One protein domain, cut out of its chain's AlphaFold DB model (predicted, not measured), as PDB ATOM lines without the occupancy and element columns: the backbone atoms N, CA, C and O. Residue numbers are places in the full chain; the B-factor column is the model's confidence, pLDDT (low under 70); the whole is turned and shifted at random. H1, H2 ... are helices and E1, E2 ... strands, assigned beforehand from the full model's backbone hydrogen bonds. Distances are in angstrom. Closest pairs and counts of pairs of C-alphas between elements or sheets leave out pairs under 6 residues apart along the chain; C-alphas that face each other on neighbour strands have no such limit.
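AT A GLANCE: This is residues 2 to 131 of the 137 residues of an uncharacterized protein of Paenibacillus sp. UNC496MF (UniProt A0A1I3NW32). A strongly twisted, curled sheet, mainly an antiparallel meander of E1 to E4, has the long helix H4 packed slantwise over one face, with H1 crossing E1 on that same face. H5 is on the opposite face, beside the strands near the short edge strand E5, while the small helices H2 and H3 lie near the end of the model where H1 ends and H4 begins. The printed part has 130 residues, with five named helices and five named strands in the order H1 H2 E1 E2 E3 E4 H3 H4 E5 H5. The sheet order is E4 E3 E2 E1 E5, mixed, and the class is mixed, helices and strands. The whole is compact, with a radius of gyration of the C-alphas of 13.7 A, and rounded, with spans of 37 by 30 by 29 A.

IN THESE COORDINATES: H1 is residues 3 to 16, 19.8 A long, and its C-alpha 3 is at (98.891, 34.615, 31.351). H2, residues 20 to 23, follows after a tight link. E1 is residues 26 to 34, 24.0 A; E2 is residues 40 to 46, 19.3 A; E3 is residues 49 to 56, 22.3 A; and E4 is residues 64 to 69, 16.7 A. H3 is residues 79 to 83. H4, the longest helix, is residues 87 to 104, 25.5 A from C-alpha 87 at (83.195, 21.464, 10.733) to C-alpha 104. E5 is residues 111 to 113. H5 is residues 118 to 131, 19.9 A, and its C-alpha 131 is at (80.490, 40.152, 38.728).

HOW THE PARTS SIT: E1 to E4 form a meander, each strand the antiparallel neighbour of the one before, with hairpins E1 and E2, E2 and E3, and E3 and E4. N 31 and O 41 of E1 and E2 are 2.9 A apart, within hydrogen-bond range. N 42 and O 53 of E2 and E3 are 2.8 A apart, and N 54 and O 66 of E3 and E4 are 2.8 A apart. E5 is parallel to E1 at 46 degrees, with N 112 and O 32 at 2.8 A. The pairing of E1 is staggered: residues 26 to 32 pair with E2 and 32 to 34 with E5. Residues 67 to 68 of E4 pair antiparallel with residues 76 to 77. With H4 on one face and H5 on the other there are three layers, helices on both faces of a sheet. H4 has a height over the sheet of 9.8 A and lies over E3, E2 and, only just, E4 with 3 C-alphas; the closest C-alphas of E3 and H4 are those of Asp 55 and Gly 98, 6.3 A. H1, on the same face, lies over E1 and runs across the strands, at 78 degrees to E1 on the local plane. H1 and H4 only just touch, with 3 pairs of C-alphas within 8 A, Phe 13 and Phe 100 closest at 7.5 A. Residues 10 to 15 of H1 touch H2, with the C-alphas of Arg 11 and Ala 23 at 4.2 A. H3 only grazes the sheet and touches H4, with the C-alphas of Ala 80 and Ala 90 at 5.0 A. H5 has a height of 4.6 A; its closest C-alphas to E5 are those of Ala 121 and Asp 113, 6.4 A. H4 and H5 are apart. In H1, H3, H4 and H5 every O i to N i+4 pair is within hydrogen-bond range; H2 is too short for such a pair.

THE WHOLE: The two C-alphas farthest apart, those of Glu 16 and Arg 116, are 37.7 A apart. The printed part has no cut and no long link. The mean pLDDT of the printed part is 90.5; residues 58 to 63, in the link from E3 to E4, are under 70.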
ATOM      1  N   TYR A   2     102.073  35.092  34.240       81.81
ATOM      2  CA  TYR A   2     101.696  33.712  33.836       81.81
ATOM      3  C   TYR A   2     100.850  33.691  32.547       81.81
ATOM      4  O   TYR A   2     101.168  32.981  31.594       81.81
ATOM      5  N   LEU A   3      99.816  34.541  32.488       84.56
ATOM      6  CA  LEU A   3      98.891  34.615  31.351       84.56
ATOM      7  C   LEU A   3      99.560  35.080  30.045       84.56
ATOM      8  O   LEU A   3      99.214  34.609  28.965       84.56
ATOM      9  N   ASP A   4     100.575  35.940  30.134       87.75
ATOM     10  CA  ASP A   4     101.342  36.370  28.958       87.75
ATOM     11  C   ASP A   4     102.171  35.214  28.381       87.75
ATOM     12  O   ASP A   4     102.260  35.042  27.166       87.75
ATOM     13  N   ALA A   5     102.744  34.377  29.255       90.19
ATOM     14  CA  ALA A   5     103.532  33.222  28.846       90.19
ATOM     15  C   ALA A   5     102.649  32.143  28.206       90.19
ATOM     16  O   ALA A   5     102.989  31.650  27.131       90.19
ATOM     17  N   ILE A   6     101.500  31.817  28.815       91.62
ATOM     18  CA  ILE A   6     100.570  30.835  28.236       91.62
ATOM     19  C   ILE A   6      99.957  31.349  26.926       91.62
ATOM     20  O   ILE A   6      99.850  30.576  25.983       91.62
ATOM     21  N   THR A   7      99.658  32.649  26.812       93.00
ATOM     22  CA  THR A   7      99.174  33.256  25.557       93.00
ATOM     23  C   THR A   7     100.234  33.178  24.458       93.00
ATOM     24  O   THR A   7      99.925  32.845  23.316       93.00
ATOM     25  N   ARG A   8     101.508  33.423  24.784       94.69
ATOM     26  CA  ARG A   8     102.604  33.250  23.824       94.69
ATOM     27  C   ARG A   8     102.754  31.791  23.390       94.69
ATOM     28  O   ARG A   8     102.905  31.539  22.200       94.69
ATOM     29  N   HIS A   9     102.708  30.843  24.327       95.50
ATOM     30  CA  HIS A   9     102.783  29.416  24.001       95.50
ATOM     31  C   HIS A   9     101.601  28.969  23.142       95.50
ATOM     32  O   HIS A   9     101.804  28.238  22.181       95.50
ATOM     33  N   TRP A  10     100.396  29.450  23.446       96.44
ATOM     34  CA  TRP A  10      99.198  29.211  22.649       96.44
ATOM     35  C   TRP A  10      99.370  29.676  21.211       96.44
ATOM     36  O   TRP A  10      99.156  28.894  20.290       96.44
ATOM     37  N   ARG A  11      99.819  30.921  21.014       97.06
ATOM     38  CA  ARG A  11     100.033  31.475  19.675       97.06
ATOM     39  C   ARG A  11     100.996  30.619  18.859       97.06
ATOM     40  O   ARG A  11     100.689  30.288  17.716       97.06
ATOM     41  N   VAL A  12     102.145  30.262  19.441       97.50
ATOM     42  CA  VAL A  12     103.156  29.433  18.764       97.50
ATOM     43  C   VAL A  12     102.570  28.064  18.431       97.50
ATOM     44  O   VAL A  12     102.584  27.665  17.272       97.50
ATOM     45  N   PHE A  13     101.968  27.400  19.418       97.62
ATOM     46  CA  PHE A  13     101.401  26.066  19.257       97.62
ATOM     47  C   PHE A  13     100.310  26.020  18.182       97.62
ATOM     48  O   PHE A  13     100.343  25.154  17.315       97.62
ATOM     49  N   MET A  14      99.357  26.956  18.203       98.00
ATOM     50  CA  MET A  14      98.269  26.994  17.221       98.00
ATOM     51  C   MET A  14      98.775  27.317  15.816       98.00
ATOM     52  O   MET A  14      98.288  26.739  14.848       98.00
ATOM     53  N   THR A  15      99.793  28.173  15.694       97.62
ATOM     54  CA  THR A  15     100.440  28.450  14.403       97.62
ATOM     55  C   THR A  15     101.132  27.200  13.855       97.62
ATOM     56  O   THR A  15     100.900  26.832  12.707       97.62
ATOM     57  N   GLU A  16     101.930  26.508  14.675       97.56
ATOM     58  CA  GLU A  16     102.625  25.268  14.289       97.56
ATOM     59  C   GLU A  16     101.648  24.128  13.969       97.56
ATOM     60  O   GLU A  16     101.908  23.320  13.079       97.56
ATOM     61  N   ALA A  17     100.496  24.092  14.641       96.56
ATOM     62  CA  ALA A  17      99.420  23.142  14.381       96.56
ATOM     63  C   ALA A  17      98.570  23.487  13.138       96.56
ATOM     64  O   ALA A  17      97.671  22.726  12.790       96.56
ATOM     65  N   GLY A  18      98.835  24.611  12.456       97.44
ATOM     66  CA  GLY A  18      98.126  25.011  11.235       97.44
ATOM     67  C   GLY A  18      96.787  25.728  11.459       97.44
ATOM     68  O   GLY A  18      95.964  25.776  10.539       97.44
ATOM     69  N   PHE A  19      96.582  26.304  12.648       97.38
ATOM     70  CA  PHE A  19      95.392  27.067  13.056       97.38
ATOM     71  C   PHE A  19      95.727  28.533  13.403       97.38
ATOM     72  O   PHE A  19      95.531  28.961  14.548       97.38
ATOM     73  N   PRO A  20      96.236  29.337  12.449       95.62
ATOM     74  CA  PRO A  20      96.518  30.754  12.691       95.62
ATOM     75  C   PRO A  20      95.282  31.542  13.158       95.62
ATOM     76  O   PRO A  20      95.410  32.462  13.956       95.62
ATOM     77  N   GLU A  21      94.076  31.137  12.752       93.56
ATOM     78  CA  GLU A  21      92.807  31.757  13.154       93.56
ATOM     79  C   GLU A  21      92.563  31.653  14.672       93.56
ATOM     80  O   GLU A  21      91.961  32.542  15.280       93.56
ATOM     81  N   ALA A  22      93.053  30.575  15.293       95.62
ATOM     82  CA  ALA A  22      92.995  30.370  16.735       95.62
ATOM     83  C   ALA A  22      94.172  31.020  17.475       95.62
ATOM     84  O   ALA A  22      94.028  31.386  18.643       95.62
ATOM     85  N   ALA A  23      95.315  31.212  16.811       95.94
ATOM     86  CA  ALA A  23      96.529  31.782  17.399       95.94
ATOM     87  C   ALA A  23      96.359  33.241  17.876       95.94
ATOM     88  O   ALA A  23      97.091  33.690  18.765       95.94
ATOM     89  N   ASP A  24      95.373  33.953  17.325       92.44
ATOM     90  CA  ASP A  24      95.020  35.324  17.707       92.44
ATOM     91  C   ASP A  24      94.132  35.410  18.957       92.44
ATOM     92  O   ASP A  24      93.947  36.496  19.511       92.44
ATOM     93  N   ALA A  25      93.602  34.284  19.445       95.69
ATOM     94  CA  ALA A  25      92.871  34.264  20.704       95.69
ATOM     95  C   ALA A  25      93.803  34.579  21.886       95.69
ATOM     96  O   ALA A  25      94.889  34.011  22.035       95.69
ATOM     97  N   LYS A  26      93.353  35.468  22.773       95.12
ATOM     98  CA  LYS A  26      94.078  35.837  23.991       95.12
ATOM     99  C   LYS A  26      93.587  34.991  25.155       95.12
ATOM    100  O   LYS A  26      92.430  35.107  25.543       95.12
ATOM    101  N   ILE A  27      94.462  34.196  25.765       94.88
ATOM    102  CA  ILE A  27      94.107  33.427  26.962       94.88
ATOM    103  C   ILE A  27      94.008  34.373  28.160       94.88
ATOM    104  O   ILE A  27      94.966  35.068  28.504       94.88
ATOM    105  N   THR A  28      92.858  34.375  28.827       92.62
ATOM    106  CA  THR A  28      92.591  35.230  29.994       92.62
ATOM    107  C   THR A  28      92.526  34.444  31.297       92.62
ATOM    108  O   THR A  28      92.710  35.024  32.367       92.62
ATOM    109  N   ASN A  29      92.318  33.125  31.238       92.88
ATOM    110  CA  ASN A  29      92.417  32.240  32.393       92.88
ATOM    111  C   ASN A  29      92.588  30.774  31.977       92.88
ATOM    112  O   ASN A  29      92.082  30.345  30.947       92.88
ATOM    113  N   THR A  30      93.216  29.978  32.835       93.81
ATOM    114  CA  THR A  30      93.176  28.510  32.784       93.81
ATOM    115  C   THR A  30      92.904  27.977  34.184       93.81
ATOM    116  O   THR A  30      93.397  28.547  35.159       93.81
ATOM    117  N   ALA A  31      92.110  26.913  34.313       94.00
ATOM    118  CA  ALA A  31      91.816  26.303  35.608       94.00
ATOM    119  C   ALA A  31      91.644  24.785  35.519       94.00
ATOM    120  O   ALA A  31      90.994  24.286  34.606       94.00
ATOM    121  N   LYS A  32      92.145  24.054  36.518       94.81
ATOM    122  CA  LYS A  32      91.805  22.637  36.724       94.81
ATOM    123  C   LYS A  32      90.373  22.515  37.256       94.81
ATOM    124  O   LYS A  32      89.959  23.337  38.072       94.81
ATOM    125  N   LEU A  33      89.628  21.494  36.847       93.31
ATOM    126  CA  LEU A  33      88.297  21.182  37.382       93.31
ATOM    127  C   LEU A  33      88.430  20.064  38.418       93.31
ATOM    128  O   LEU A  33      88.377  18.879  38.095       93.31
ATOM    129  N   THR A  34      88.644  20.416  39.683       90.62
ATOM    130  CA  THR A  34      88.837  19.406  40.732       90.62
ATOM    131  C   THR A  34      87.539  18.643  40.974       90.62
ATOM    132  O   THR A  34      86.465  19.234  40.989       90.62
ATOM    133  N   GLY A  35      87.623  17.326  41.156       87.06
ATOM    134  CA  GLY A  35      86.447  16.446  41.169       87.06
ATOM    135  C   GLY A  35      86.081  15.877  39.791       87.06
ATOM    136  O   GLY A  35      85.291  14.942  39.728       87.06
ATOM    137  N   LEU A  36      86.703  16.362  38.706       86.81
ATOM    138  CA  LEU A  36      86.658  15.760  37.371       86.81
ATOM    139  C   LEU A  36      88.088  15.410  36.942       86.81
ATOM    140  O   LEU A  36      88.877  16.287  36.600       86.81
ATOM    141  N   ALA A  37      88.451  14.130  37.014       85.56
ATOM    142  CA  ALA A  37      89.829  13.683  36.808       85.56
ATOM    143  C   ALA A  37      90.355  14.054  35.410       85.56
ATOM    144  O   ALA A  37      89.938  13.457  34.429       85.56
ATOM    145  N   GLY A  38      91.279  15.019  35.327       85.56
ATOM    146  CA  GLY A  38      91.854  15.500  34.062       85.56
ATOM    147  C   GLY A  38      91.058  16.616  33.376       85.56
ATOM    148  O   GLY A  38      91.476  17.092  32.328       85.56
ATOM    149  N   GLY A  39      89.939  17.056  33.958       91.88
ATOM    150  CA  GLY A  39      89.129  18.130  33.396       91.88
ATOM    151  C   GLY A  39      89.761  19.499  33.612       91.88
ATOM    152  O   GLY A  39      90.296  19.793  34.686       91.88
ATOM    153  N   CYS A  40      89.663  20.373  32.616       93.94
ATOM    154  CA  CYS A  40      90.140  21.745  32.736       93.94
ATOM    155  C   CYS A  40      89.269  22.750  31.974       93.94
ATOM    156  O   CYS A  40      88.414  22.402  31.164       93.94
ATOM    157  N   LEU A  41      89.474  24.020  32.301       94.12
ATOM    158  CA  LEU A  41      88.848  25.181  31.693       94.12
ATOM    159  C   LEU A  41      89.935  26.049  31.065       94.12
ATOM    160  O   LEU A  41      90.913  26.405  31.727       94.12
ATOM    161  N   LEU A  42      89.683  26.475  29.838       95.44
ATOM    162  CA  LEU A  42      90.340  27.579  29.165       95.44
ATOM    163  C   LEU A  42      89.352  28.739  29.032       95.44
ATOM    164  O   LEU A  42      88.257  28.577  28.502       95.44
ATOM    165  N   GLU A  43      89.741  29.919  29.490       95.56
ATOM    166  CA  GLU A  43      89.054  31.166  29.173       95.56
ATOM    167  C   GLU A  43      89.905  31.948  28.180       95.56
ATOM    168  O   GLU A  43      91.112  32.124  28.389       95.56
ATOM    169  N   PHE A  44      89.278  32.421  27.110       95.56
ATOM    170  CA  PHE A  44      89.953  33.227  26.104       95.56
ATOM    171  C   PHE A  44      89.055  34.335  25.566       95.56
ATOM    172  O   PHE A  44      87.828  34.279  25.665       95.56
ATOM    173  N   GLU A  45      89.694  35.333  24.969       95.00
ATOM    174  CA  GLU A  45      89.065  36.423  24.242       95.00
ATOM    175  C   GLU A  45      89.383  36.320  22.747       95.00
ATOM    176  O   GLU A  45      90.531  36.082  22.362       95.00
ATOM    177  N   LYS A  46      88.361  36.506  21.909       94.31
ATOM    178  CA  LYS A  46      88.460  36.599  20.450       94.31
ATOM    179  C   LYS A  46      87.449  37.630  19.957       94.31
ATOM    180  O   LYS A  46      86.277  37.563  20.327       94.31
ATOM    181  N   ASP A  47      87.908  38.586  19.153       92.38
ATOM    182  CA  ASP A  47      87.089  39.659  18.563       92.38
ATOM    183  C   ASP A  47      86.245  40.424  19.602       92.38
ATOM    184  O   ASP A  47      85.045  40.638  19.429       92.38
ATOM    185  N   GLY A  48      86.863  40.772  20.738       90.88
ATOM    186  CA  GLY A  48      86.212  41.491  21.842       90.88
ATOM    187  C   GLY A  48      85.188  40.668  22.636       90.88
ATOM    188  O   GLY A  48      84.498  41.205  23.500       90.88
ATOM    189  N   ARG A  49      85.067  39.362  22.368       93.00
ATOM    190  CA  ARG A  49      84.159  38.446  23.070       93.00
ATOM    191  C   ARG A  49      84.951  37.439  23.887       93.00
ATOM    192  O   ARG A  49      85.982  36.950  23.436       93.00
ATOM    193  N   ARG A  50      84.441  37.091  25.069       93.81
ATOM    194  CA  ARG A  50      85.053  36.095  25.959       93.81
ATOM    195  C   ARG A  50      84.313  34.770  25.896       93.81
ATOM    196  O   ARG A  50      83.091  34.747  25.737       93.81
ATOM    197  N   TYR A  51      85.046  33.685  26.095       96.06
ATOM    198  CA  TYR A  51      84.521  32.331  26.026       96.06
ATOM    199  C   TYR A  51      85.085  31.461  27.147       96.06
ATOM    200  O   TYR A  51      86.231  31.633  27.557       96.06
ATOM    201  N   HIS A  52      84.282  30.510  27.618       96.38
ATOM    202  CA  HIS A  52      84.725  29.383  28.435       96.38
ATOM    203  C   HIS A  52      84.735  28.125  27.575       96.38
ATOM    204  O   HIS A  52      83.687  27.727  27.070       96.38
ATOM    205  N   LEU A  53      85.895  27.492  27.456       96.12
ATOM    206  CA  LEU A  53      86.086  26.207  26.804       96.12
ATOM    207  C   LEU A  53      86.477  25.178  27.860       96.12
ATOM    208  O   LEU A  53      87.509  25.304  28.514       96.12
ATOM    209  N   TYR A  54      85.634  24.174  28.039       94.25
ATOM    210  CA  TYR A  54      85.871  23.061  28.945       94.25
ATOM    211  C   TYR A  54      86.447  21.901  28.147       94.25
ATOM    212  O   TYR A  54      85.815  21.469  27.190       94.25
ATOM    213  N   ASP A  55      87.613  21.406  28.552       92.88
ATOM    214  CA  ASP A  55      88.133  20.113  28.108       92.88
ATOM    215  C   ASP A  55      87.770  19.087  29.174       92.88
ATOM    216  O   ASP A  55      88.292  19.105  30.295       92.88
ATOM    217  N   LEU A  56      86.770  18.272  28.851       88.69
ATOM    218  CA  LEU A  56      86.196  17.292  29.753       88.69
ATOM    219  C   LEU A  56      86.737  15.908  29.397       88.69
ATOM    220  O   LEU A  56      86.665  15.502  28.237       88.69
ATOM    221  N   PRO A  57      87.204  15.129  30.378       78.12
ATOM    222  CA  PRO A  57      87.603  13.760  30.126       78.12
ATOM    223  C   PRO A  57      86.343  12.956  29.808       78.12
ATOM    224  O   PRO A  57      85.501  12.732  30.677       78.12
ATOM    225  N   CYS A  58      86.199  12.516  28.563       58.03
ATOM    226  CA  CYS A  58      85.388  11.349  28.252       58.03
ATOM    227  C   CYS A  58      86.349  10.164  28.116       58.03
ATOM    228  O   CYS A  58      87.542  10.364  27.918       58.03
ATOM    229  N   GLY A  59      85.880   8.926  28.254       52.62
ATOM    230  CA  GLY A  59      86.721   7.724  28.149       52.62
ATOM    231  C   GLY A  59      87.357   7.473  26.768       52.62
ATOM    232  O   GLY A  59      87.606   6.320  26.431       52.62
ATOM    233  N   ALA A  60      87.587   8.514  25.964       49.94
ATOM    234  CA  ALA A  60      88.253   8.515  24.673       49.94
ATOM    235  C   ALA A  60      89.556   9.350  24.738       49.94
ATOM    236  O   ALA A  60      89.708  10.213  25.603       49.94
ATOM    237  N   PRO A  61      90.517   9.116  23.824       49.69
ATOM    238  CA  PRO A  61      91.780   9.860  23.787       49.69
ATOM    239  C   PRO A  61      91.622  11.362  23.471       49.69
ATOM    240  O   PRO A  61      92.516  12.147  23.798       49.69
ATOM    241  N   SER A  62      90.496  11.773  22.883       55.97
ATOM    242  CA  SER A  62      90.060  13.167  22.776       55.97
ATOM    243  C   SER A  62      88.907  13.418  23.752       55.97
ATOM    244  O   SER A  62      87.895  12.723  23.719       55.97
ATOM    245  N   GLY A  63      89.080  14.384  24.659       64.19
ATOM    246  CA  GLY A  63      88.032  14.813  25.585       64.19
ATOM    247  C   GLY A  63      86.838  15.446  24.862       64.19
ATOM    248  O   GLY A  63      86.916  15.798  23.685       64.19
ATOM    249  N   ILE A  64      85.719  15.610  25.569       80.19
ATOM    250  CA  ILE A  64      84.588  16.404  25.073       80.19
ATOM    251  C   ILE A  64      84.918  17.875  25.300       80.19
ATOM    252  O   ILE A  64      85.135  18.300  26.437       80.19
ATOM    253  N   LEU A  65      84.907  18.652  24.218       89.62
ATOM    254  CA  LEU A  65      85.014  20.100  24.294       89.62
ATOM    255  C   LEU A  65      83.631  20.735  24.381       89.62
ATOM    256  O   LEU A  65      82.817  20.591  23.471       89.62
ATOM    257  N   GLU A  66      83.390  21.492  25.447       93.44
ATOM    258  CA  GLU A  66      82.187  22.313  25.583       93.44
ATOM    259  C   GLU A  66      82.568  23.790  25.593       93.44
ATOM    260  O   GLU A  66      83.304  24.248  26.466       93.44
ATOM    261  N   LEU A  67      82.053  24.549  24.629       95.81
ATOM    262  CA  LEU A  67      82.341  25.968  24.472       95.81
ATOM    263  C   LEU A  67      81.092  26.794  24.781       95.81
ATOM    264  O   LEU A  67      80.013  26.528  24.262       95.81
ATOM    265  N   HIS A  68      81.253  27.822  25.607       95.69
ATOM    266  CA  HIS A  68      80.198  28.768  25.959       95.69
ATOM    267  C   HIS A  68      80.692  30.196  25.790       95.69
ATOM    268  O   HIS A  68      81.826  30.517  26.164       95.69
ATOM    269  N   ARG A  69      79.829  31.083  25.293       94.69
ATOM    270  CA  ARG A  69      80.086  32.524  25.333       94.69
ATOM    271  C   ARG A  69      79.951  33.015  26.773       94.69
ATOM    272  O   ARG A  69      78.998  32.681  27.463       94.69
ATOM    273  N   LEU A  70      80.915  33.794  27.251       91.38
ATOM    274  CA  LEU A  70      80.905  34.337  28.607       91.38
ATOM    275  C   LEU A  70      80.172  35.681  28.640       91.38
ATOM    276  O   LEU A  70      80.787  36.750  28.634       91.38
ATOM    277  N   ASP A  71      78.850  35.597  28.692       87.12
ATOM    278  CA  ASP A  71      77.929  36.717  28.853       87.12
ATOM    279  C   ASP A  71      76.770  36.351  29.802       87.12
ATOM    280  O   ASP A  71      76.787  35.320  30.487       87.12
ATOM    281  N   GLU A  72      75.762  37.222  29.875       81.94
ATOM    282  CA  GLU A  72      74.555  36.964  30.656       81.94
ATOM    283  C   GLU A  72      73.752  35.761  30.140       81.94
ATOM    284  O   GLU A  72      73.127  35.090  30.952       81.94
ATOM    285  N   GLY A  73      73.791  35.418  28.853       85.56
ATOM    286  CA  GLY A  73      73.097  34.229  28.336       85.56
ATOM    287  C   GLY A  73      73.833  32.927  28.653       85.56
ATOM    288  O   GLY A  73      73.224  31.908  28.956       85.56
ATOM    289  N   TYR A  74      75.166  32.970  28.661       90.44
ATOM    290  CA  TYR A  74      76.041  31.802  28.762       90.44
ATOM    291  C   TYR A  74      75.773  30.732  27.697       90.44
ATOM    292  O   TYR A  74      75.887  29.521  27.931       90.44
ATOM    293  N   GLU A  75      75.408  31.214  26.514       90.44
ATOM    294  CA  GLU A  75      74.956  30.395  25.400       90.44
ATOM    295  C   GLU A  75      76.061  29.442  24.925       90.44
ATOM    296  O   GLU A  75      77.234  29.845  24.845       90.44
ATOM    297  N   PRO A  76      75.717  28.189  24.578       94.12
ATOM    298  CA  PRO A  76      76.624  27.300  23.870       94.12
ATOM    299  C   PRO A  76      77.127  27.946  22.574       94.12
ATOM    300  O   PRO A  76      76.394  28.638  21.868       94.12
ATOM    301  N   ALA A  77      78.385  27.692  22.241       95.56
ATOM    302  CA  ALA A  77      79.002  28.108  20.992       95.56
ATOM    303  C   ALA A  77      79.770  26.934  20.375       95.56
ATOM    304  O   ALA A  77      80.031  25.928  21.032       95.56
ATOM    305  N   SER A  78      80.153  27.062  19.107       95.56
ATOM    306  CA  SER A  78      81.000  26.084  18.423       95.56
ATOM    307  C   SER A  78      82.329  26.709  18.015       95.56
ATOM    308  O   SER A  78      82.411  27.906  17.728       95.56
ATOM    309  N   LEU A  79      83.382  25.889  17.958       95.50
ATOM    310  CA  LEU A  79      84.680  26.315  17.428       95.50
ATOM    311  C   LEU A  79      84.559  26.777  15.968       95.50
ATOM    312  O   LEU A  79      85.178  27.769  15.595       95.50
ATOM    313  N   ALA A  80      83.708  26.109  15.180       96.50
ATOM    314  CA  ALA A  80      83.384  26.496  13.809       96.50
ATOM    315  C   ALA A  80      82.891  27.949  13.731       96.50
ATOM    316  O   ALA A  80      83.448  28.752  12.988       96.50
ATOM    317  N   ALA A  81      81.908  28.321  14.556       96.19
ATOM    318  CA  ALA A  81      81.352  29.670  14.559       96.19
ATOM    319  C   ALA A  81      82.320  30.717  15.134       96.19
ATOM    320  O   ALA A  81      82.409  31.822  14.604       96.19
ATOM    321  N   VAL A  82      83.050  30.389  16.206       96.31
ATOM    322  CA  VAL A  82      83.963  31.339  16.869       96.31
ATOM    323  C   VAL A  82      85.187  31.659  16.013       96.31
ATOM    324  O   VAL A  82      85.643  32.801  16.016       96.31
ATOM    325  N   PHE A  83      85.704  30.682  15.266       96.19
ATOM    326  CA  PHE A  83      86.909  30.843  14.449       96.19
ATOM    327  C   PHE A  83      86.634  30.922  12.938       96.19
ATOM    328  O   PHE A  83      87.578  31.029  12.162       96.19
ATOM    329  N   GLY A  84      85.367  30.889  12.506       95.56
ATOM    330  CA  GLY A  84      84.994  30.971  11.089       95.56
ATOM    331  C   GLY A  84      85.448  29.761  10.266       95.56
ATOM    332  O   GLY A  84      85.888  29.913   9.128       95.56
ATOM    333  N   LEU A  85      85.386  28.562  10.849       95.56
ATOM    334  CA  LEU A  85      85.908  27.325  10.265       95.56
ATOM    335  C   LEU A  85      84.774  26.410   9.793       95.56
ATOM    336  O   LEU A  85      83.697  26.385  10.379       95.56
ATOM    337  N   GLY A  86      85.047  25.585   8.779       96.56
ATOM    338  CA  GLY A  86      84.197  24.431   8.472       96.56
ATOM    339  C   GLY A  86      84.328  23.327   9.530       96.56
ATOM    340  O   GLY A  86      85.369  23.210  10.178       96.56
ATOM    341  N   GLU A  87      83.308  22.477   9.664       94.31
ATOM    342  CA  GLU A  87      83.195  21.464  10.733       94.31
ATOM    343  C   GLU A  87      84.416  20.541  10.859       94.31
ATOM    344  O   GLU A  87      84.936  20.343  11.953       94.31
ATOM    345  N   ALA A  88      84.947  20.029   9.743       94.44
ATOM    346  CA  ALA A  88      86.127  19.159   9.773       94.44
ATOM    347  C   ALA A  88      87.372  19.874  10.334       94.44
ATOM    348  O   ALA A  88      88.139  19.301  11.108       94.44
ATOM    349  N   ARG A  89      87.557  21.151   9.975       95.75
ATOM    350  CA  ARG A  89      88.660  21.983  10.479       95.75
ATOM    351  C   ARG A  89      88.426  22.374  11.939       95.75
ATOM    352  O   ARG A  89      89.383  22.428  12.701       95.75
ATOM    353  N   ALA A  90      87.174  22.587  12.344       95.25
ATOM    354  CA  ALA A  90      86.802  22.846  13.732       95.25
ATOM    355  C   ALA A  90      87.021  21.623  14.640       95.25
ATOM    356  O   ALA A  90      87.489  21.786  15.765       95.25
ATOM    357  N   ALA A  91      86.748  20.410  14.152       92.88
ATOM    358  CA  ALA A  91      87.048  19.168  14.863       92.88
ATOM    359  C   ALA A  91      88.562  19.000  15.078       92.88
ATOM    360  O   ALA A  91      89.004  18.803  16.207       92.88
ATOM    361  N   ALA A  92      89.361  19.194  14.021       94.88
ATOM    362  CA  ALA A  92      90.821  19.151  14.117       94.88
ATOM    363  C   ALA A  92      91.383  20.249  15.043       94.88
ATOM    364  O   ALA A  92      92.326  20.003  15.798       94.88
ATOM    365  N   LEU A  93      90.783  21.448  15.032       95.56
ATOM    366  CA  LEU A  93      91.107  22.494  16.002       95.56
ATOM    367  C   LEU A  93      90.801  22.018  17.424       95.56
ATOM    368  O   LEU A  93      91.616  22.220  18.317       95.56
ATOM    369  N   GLY A  94      89.661  21.363  17.643       93.69
ATOM    370  CA  GLY A  94      89.312  20.785  18.935       93.69
ATOM    371  C   GLY A  94      90.388  19.832  19.463       93.69
ATOM    372  O   GLY A  94      90.863  19.992  20.591       93.69
ATOM    373  N   ASP A  95      90.866  18.912  18.629       93.06
ATOM    374  CA  ASP A  95      91.950  18.000  19.007       93.06
ATOM    375  C   ASP A  95      93.241  18.749  19.378       93.06
ATOM    376  O   ASP A  95      93.877  18.433  20.392       93.06
ATOM    377  N   ALA A  96      93.605  19.783  18.609       95.00
ATOM    378  CA  ALA A  96      94.763  20.629  18.895       95.00
ATOM    379  C   ALA A  96      94.609  21.396  20.220       95.00
ATOM    380  O   ALA A  96      95.549  21.451  21.018       95.00
ATOM    381  N   VAL A  97      93.423  21.941  20.501       94.62
ATOM    382  CA  VAL A  97      93.119  22.609  21.774       94.62
ATOM    383  C   VAL A  97      93.251  21.637  22.944       94.62
ATOM    384  O   VAL A  97      93.933  21.951  23.920       94.62
ATOM    385  N   GLY A  98      92.665  20.443  22.841       92.25
ATOM    386  CA  GLY A  98      92.791  19.415  23.874       92.25
ATOM    387  C   GLY A  98      94.250  19.003  24.101       92.25
ATOM    388  O   GLY A  98      94.699  18.876  25.240       92.25
ATOM    389  N   ALA A  99      95.035  18.849  23.032       92.56
ATOM    390  CA  ALA A  99      96.461  18.542  23.137       92.56
ATOM    391  C   ALA A  99      97.247  19.654  23.854       92.56
ATOM    392  O   ALA A  99      98.066  19.360  24.731       92.56
ATOM    393  N   PHE A 100      96.967  20.921  23.535       94.62
ATOM    394  CA  PHE A 100      97.555  22.065  24.231       94.62
ATOM    395  C   PHE A 100      97.212  22.044  25.724       94.62
ATOM    396  O   PHE A 100      98.101  22.152  26.573       94.62
ATOM    397  N   LEU A 101      95.935  21.862  26.065       93.00
ATOM    398  CA  LEU A 101      95.480  21.882  27.452       93.00
ATOM    399  C   LEU A 101      96.085  20.751  28.276       93.00
ATOM    400  O   LEU A 101      96.586  21.015  29.367       93.00
ATOM    401  N   ARG A 102      96.151  19.533  27.731       90.19
ATOM    402  CA  ARG A 102      96.829  18.404  28.384       90.19
ATOM    403  C   ARG A 102      98.316  18.673  28.605       90.19
ATOM    404  O   ARG A 102      98.814  18.441  29.703       90.19
ATOM    405  N   ARG A 103      99.018  19.234  27.611       92.25
ATOM    406  CA  ARG A 103     100.444  19.598  27.732       92.25
ATOM    407  C   ARG A 103     100.699  20.631  28.832       92.25
ATOM    408  O   ARG A 103     101.753  20.611  29.460       92.25
ATOM    409  N   HIS A 104      99.759  21.544  29.046       91.94
ATOM    410  CA  HIS A 104      99.891  22.630  30.016       91.94
ATOM    411  C   HIS A 104      99.143  22.385  31.331       91.94
ATOM    412  O   HIS A 104      99.216  23.234  32.223       91.94
ATOM    413  N   TYR A 105      98.474  21.238  31.478       91.69
ATOM    414  CA  TYR A 105      97.601  20.928  32.608       91.69
ATOM    415  C   TYR A 105      98.326  21.071  33.945       91.69
ATOM    416  O   TYR A 105      97.876  21.811  34.821       91.69
ATOM    417  N   ASP A 106      99.494  20.446  34.099       90.81
ATOM    418  CA  ASP A 106     100.236  20.485  35.362       90.81
ATOM    419  C   ASP A 106     100.693  21.895  35.740       90.81
ATOM    420  O   ASP A 106     100.706  22.237  36.923       90.81
ATOM    421  N   GLY A 107     100.952  22.740  34.739       90.06
ATOM    422  CA  GLY A 107     101.314  24.146  34.906       90.06
ATOM    423  C   GLY A 107     100.137  25.091  35.171       90.06
ATOM    424  O   GLY A 107     100.359  26.296  35.303       90.06
ATOM    425  N   MET A 108      98.890  24.609  35.223       92.06
ATOM    426  CA  MET A 108      97.734  25.440  35.576       92.06
ATOM    427  C   MET A 108      97.769  25.831  37.054       92.06
ATOM    428  O   MET A 108      97.770  24.975  37.938       92.06
ATOM    429  N   GLN A 109      97.771  27.142  37.311       90.81
ATOM    430  CA  GLN A 109      97.927  27.716  38.654       90.81
ATOM    431  C   GLN A 109      96.605  27.919  39.403       90.81
ATOM    432  O   GLN A 109      96.619  28.248  40.587       90.81
ATOM    433  N   THR A 110      95.461  27.754  38.733       91.31
ATOM    434  CA  THR A 110      94.144  27.918  39.357       91.31
ATOM    435  C   THR A 110      93.308  26.650  39.238       91.31
ATOM    436  O   THR A 110      93.560  25.789  38.392       91.31
ATOM    437  N   ALA A 111      92.316  26.528  40.114       92.44
ATOM    438  CA  ALA A 111      91.414  25.393  40.165       92.44
ATOM    439  C   ALA A 111      89.993  25.847  40.506       92.44
ATOM    440  O   ALA A 111      89.791  26.833  41.220       92.44
ATOM    441  N   VAL A 112      89.014  25.105  40.003       91.69
ATOM    442  CA  VAL A 112      87.599  25.253  40.321       91.69
ATOM    443  C   VAL A 112      87.080  23.927  40.846       91.69
ATOM    444  O   VAL A 112      87.253  22.890  40.210       91.69
ATOM    445  N   ASP A 113      86.393  23.989  41.982       91.50
ATOM    446  CA  ASP A 113      85.707  22.838  42.551       91.50
ATOM    447  C   ASP A 113      84.476  22.443  41.723       91.50
ATOM    448  O   ASP A 113      83.497  23.190  41.634       91.50
ATOM    449  N   ALA A 114      84.548  21.252  41.136       90.38
ATOM    450  CA  ALA A 114      83.487  20.569  40.413       90.38
ATOM    451  C   ALA A 114      83.026  19.279  41.121       90.38
ATOM    452  O   ALA A 114      82.307  18.483  40.521       90.38
ATOM    453  N   GLY A 115      83.356  19.082  42.405       89.06
ATOM    454  CA  GLY A 115      82.920  17.922  43.194       89.06
ATOM    455  C   GLY A 115      81.400  17.827  43.386       89.06
ATOM    456  O   GLY A 115      80.870  16.746  43.621       89.06
ATOM    457  N   ARG A 116      80.674  18.944  43.222       89.06
ATOM    458  CA  ARG A 116      79.196  18.995  43.175       89.06
ATOM    459  C   ARG A 116      78.623  18.868  41.754       89.06
ATOM    460  O   ARG A 116      77.444  19.137  41.542       89.06
ATOM    461  N   GLY A 117      79.455  18.497  40.783       88.38
ATOM    462  CA  GLY A 117      79.106  18.370  39.372       88.38
ATOM    463  C   GLY A 117      79.471  19.595  38.527       88.38
ATOM    464  O   GLY A 117      79.536  20.733  39.005       88.38
ATOM    465  N   LEU A 118      79.672  19.354  37.227       88.56
ATOM    466  CA  LEU A 118      80.106  20.362  36.257       88.56
ATOM    467  C   LEU A 118      79.119  21.531  36.128       88.56
ATOM    468  O   LEU A 118      79.540  22.683  36.082       88.56
ATOM    469  N   ALA A 119      77.812  21.256  36.110       89.81
ATOM    470  CA  ALA A 119      76.788  22.295  35.984       89.81
ATOM    471  C   ALA A 119      76.857  23.315  37.136       89.81
ATOM    472  O   ALA A 119      76.795  24.525  36.911       89.81
ATOM    473  N   HIS A 120      77.070  22.833  38.365       89.44
ATOM    474  CA  HIS A 120      77.248  23.692  39.533       89.44
ATOM    475  C   HIS A 120      78.529  24.533  39.426       89.44
ATOM    476  O   HIS A 120      78.501  25.743  39.669       89.44
ATOM    477  N   ALA A 121      79.641  23.920  38.999       90.44
ATOM    478  CA  ALA A 121      80.901  24.628  38.778       90.44
ATOM    479  C   ALA A 121      80.757  25.735  37.722       90.44
ATOM    480  O   ALA A 121      81.150  26.874  37.974       90.44
ATOM    481  N   LYS A 122      80.133  25.438  36.573       91.56
ATOM    482  CA  LYS A 122      79.855  26.410  35.503       91.56
ATOM    483  C   LYS A 122      79.064  27.612  36.014       91.56
ATOM    484  O   LYS A 122      79.491  28.748  35.811       91.56
ATOM    485  N   ALA A 123      77.962  27.368  36.729       88.38
ATOM    486  CA  ALA A 123      77.127  28.428  37.290       88.38
ATOM    487  C   ALA A 123      77.922  29.336  38.243       88.38
ATOM    488  O   ALA A 123      77.851  30.563  38.142       88.38
ATOM    489  N   ARG A 124      78.741  28.741  39.121       88.38
ATOM    490  CA  ARG A 124      79.595  29.481  40.057       88.38
ATOM    491  C   ARG A 124      80.665  30.306  39.341       88.38
ATOM    492  O   ARG A 124      80.823  31.484  39.660       88.38
ATOM    493  N   ILE A 125      81.399  29.719  38.389       87.56
ATOM    494  CA  ILE A 125      82.436  30.442  37.635       87.56
ATOM    495  C   ILE A 125      81.798  31.603  36.873       87.56
ATOM    496  O   ILE A 125      82.292  32.724  36.969       87.56
ATOM    497  N   ARG A 126      80.688  31.360  36.163       87.19
ATOM    498  CA  ARG A 126      79.952  32.395  35.430       87.19
ATOM    499  C   ARG A 126      79.581  33.560  36.346       87.19
ATOM    500  O   ARG A 126      79.904  34.696  36.020       87.19
ATOM    501  N   ALA A 127      78.973  33.286  37.502       85.75
ATOM    502  CA  ALA A 127      78.576  34.327  38.450       85.75
ATOM    503  C   ALA A 127      79.770  35.184  38.906       85.75
ATOM    504  O   ALA A 127      79.709  36.411  38.867       85.75
ATOM    505  N   VAL A 128      80.892  34.548  39.269       85.94
ATOM    506  CA  VAL A 128      82.117  35.261  39.673       85.94
ATOM    507  C   VAL A 128      82.702  36.077  38.519       85.94
ATOM    508  O   VAL A 128      83.150  37.205  38.727       85.94
ATOM    509  N   ARG A 129      82.722  35.519  37.305       84.81
ATOM    510  CA  ARG A 129      83.314  36.163  36.129       84.81
ATOM    511  C   ARG A 129      82.497  37.341  35.624       84.81
ATOM    512  O   ARG A 129      83.099  38.338  35.235       84.81
ATOM    513  N   LEU A 130      81.168  37.253  35.662       81.38
ATOM    514  CA  LEU A 130      80.285  38.367  35.317       81.38
ATOM    515  C   LEU A 130      80.373  39.482  36.363       81.38
ATOM    516  O   LEU A 130      80.559  40.633  35.991       81.38
ATOM    517  N   ALA A 131      80.370  39.153  37.660       81.62
ATOM    518  CA  ALA A 131      80.490  40.152  38.728       81.62
ATOM    519  C   ALA A 131      81.817  40.934  38.702       81.62
ATOM    520  O   ALA A 131      81.898  42.054  39.198       81.62
TER     521      ALA A 131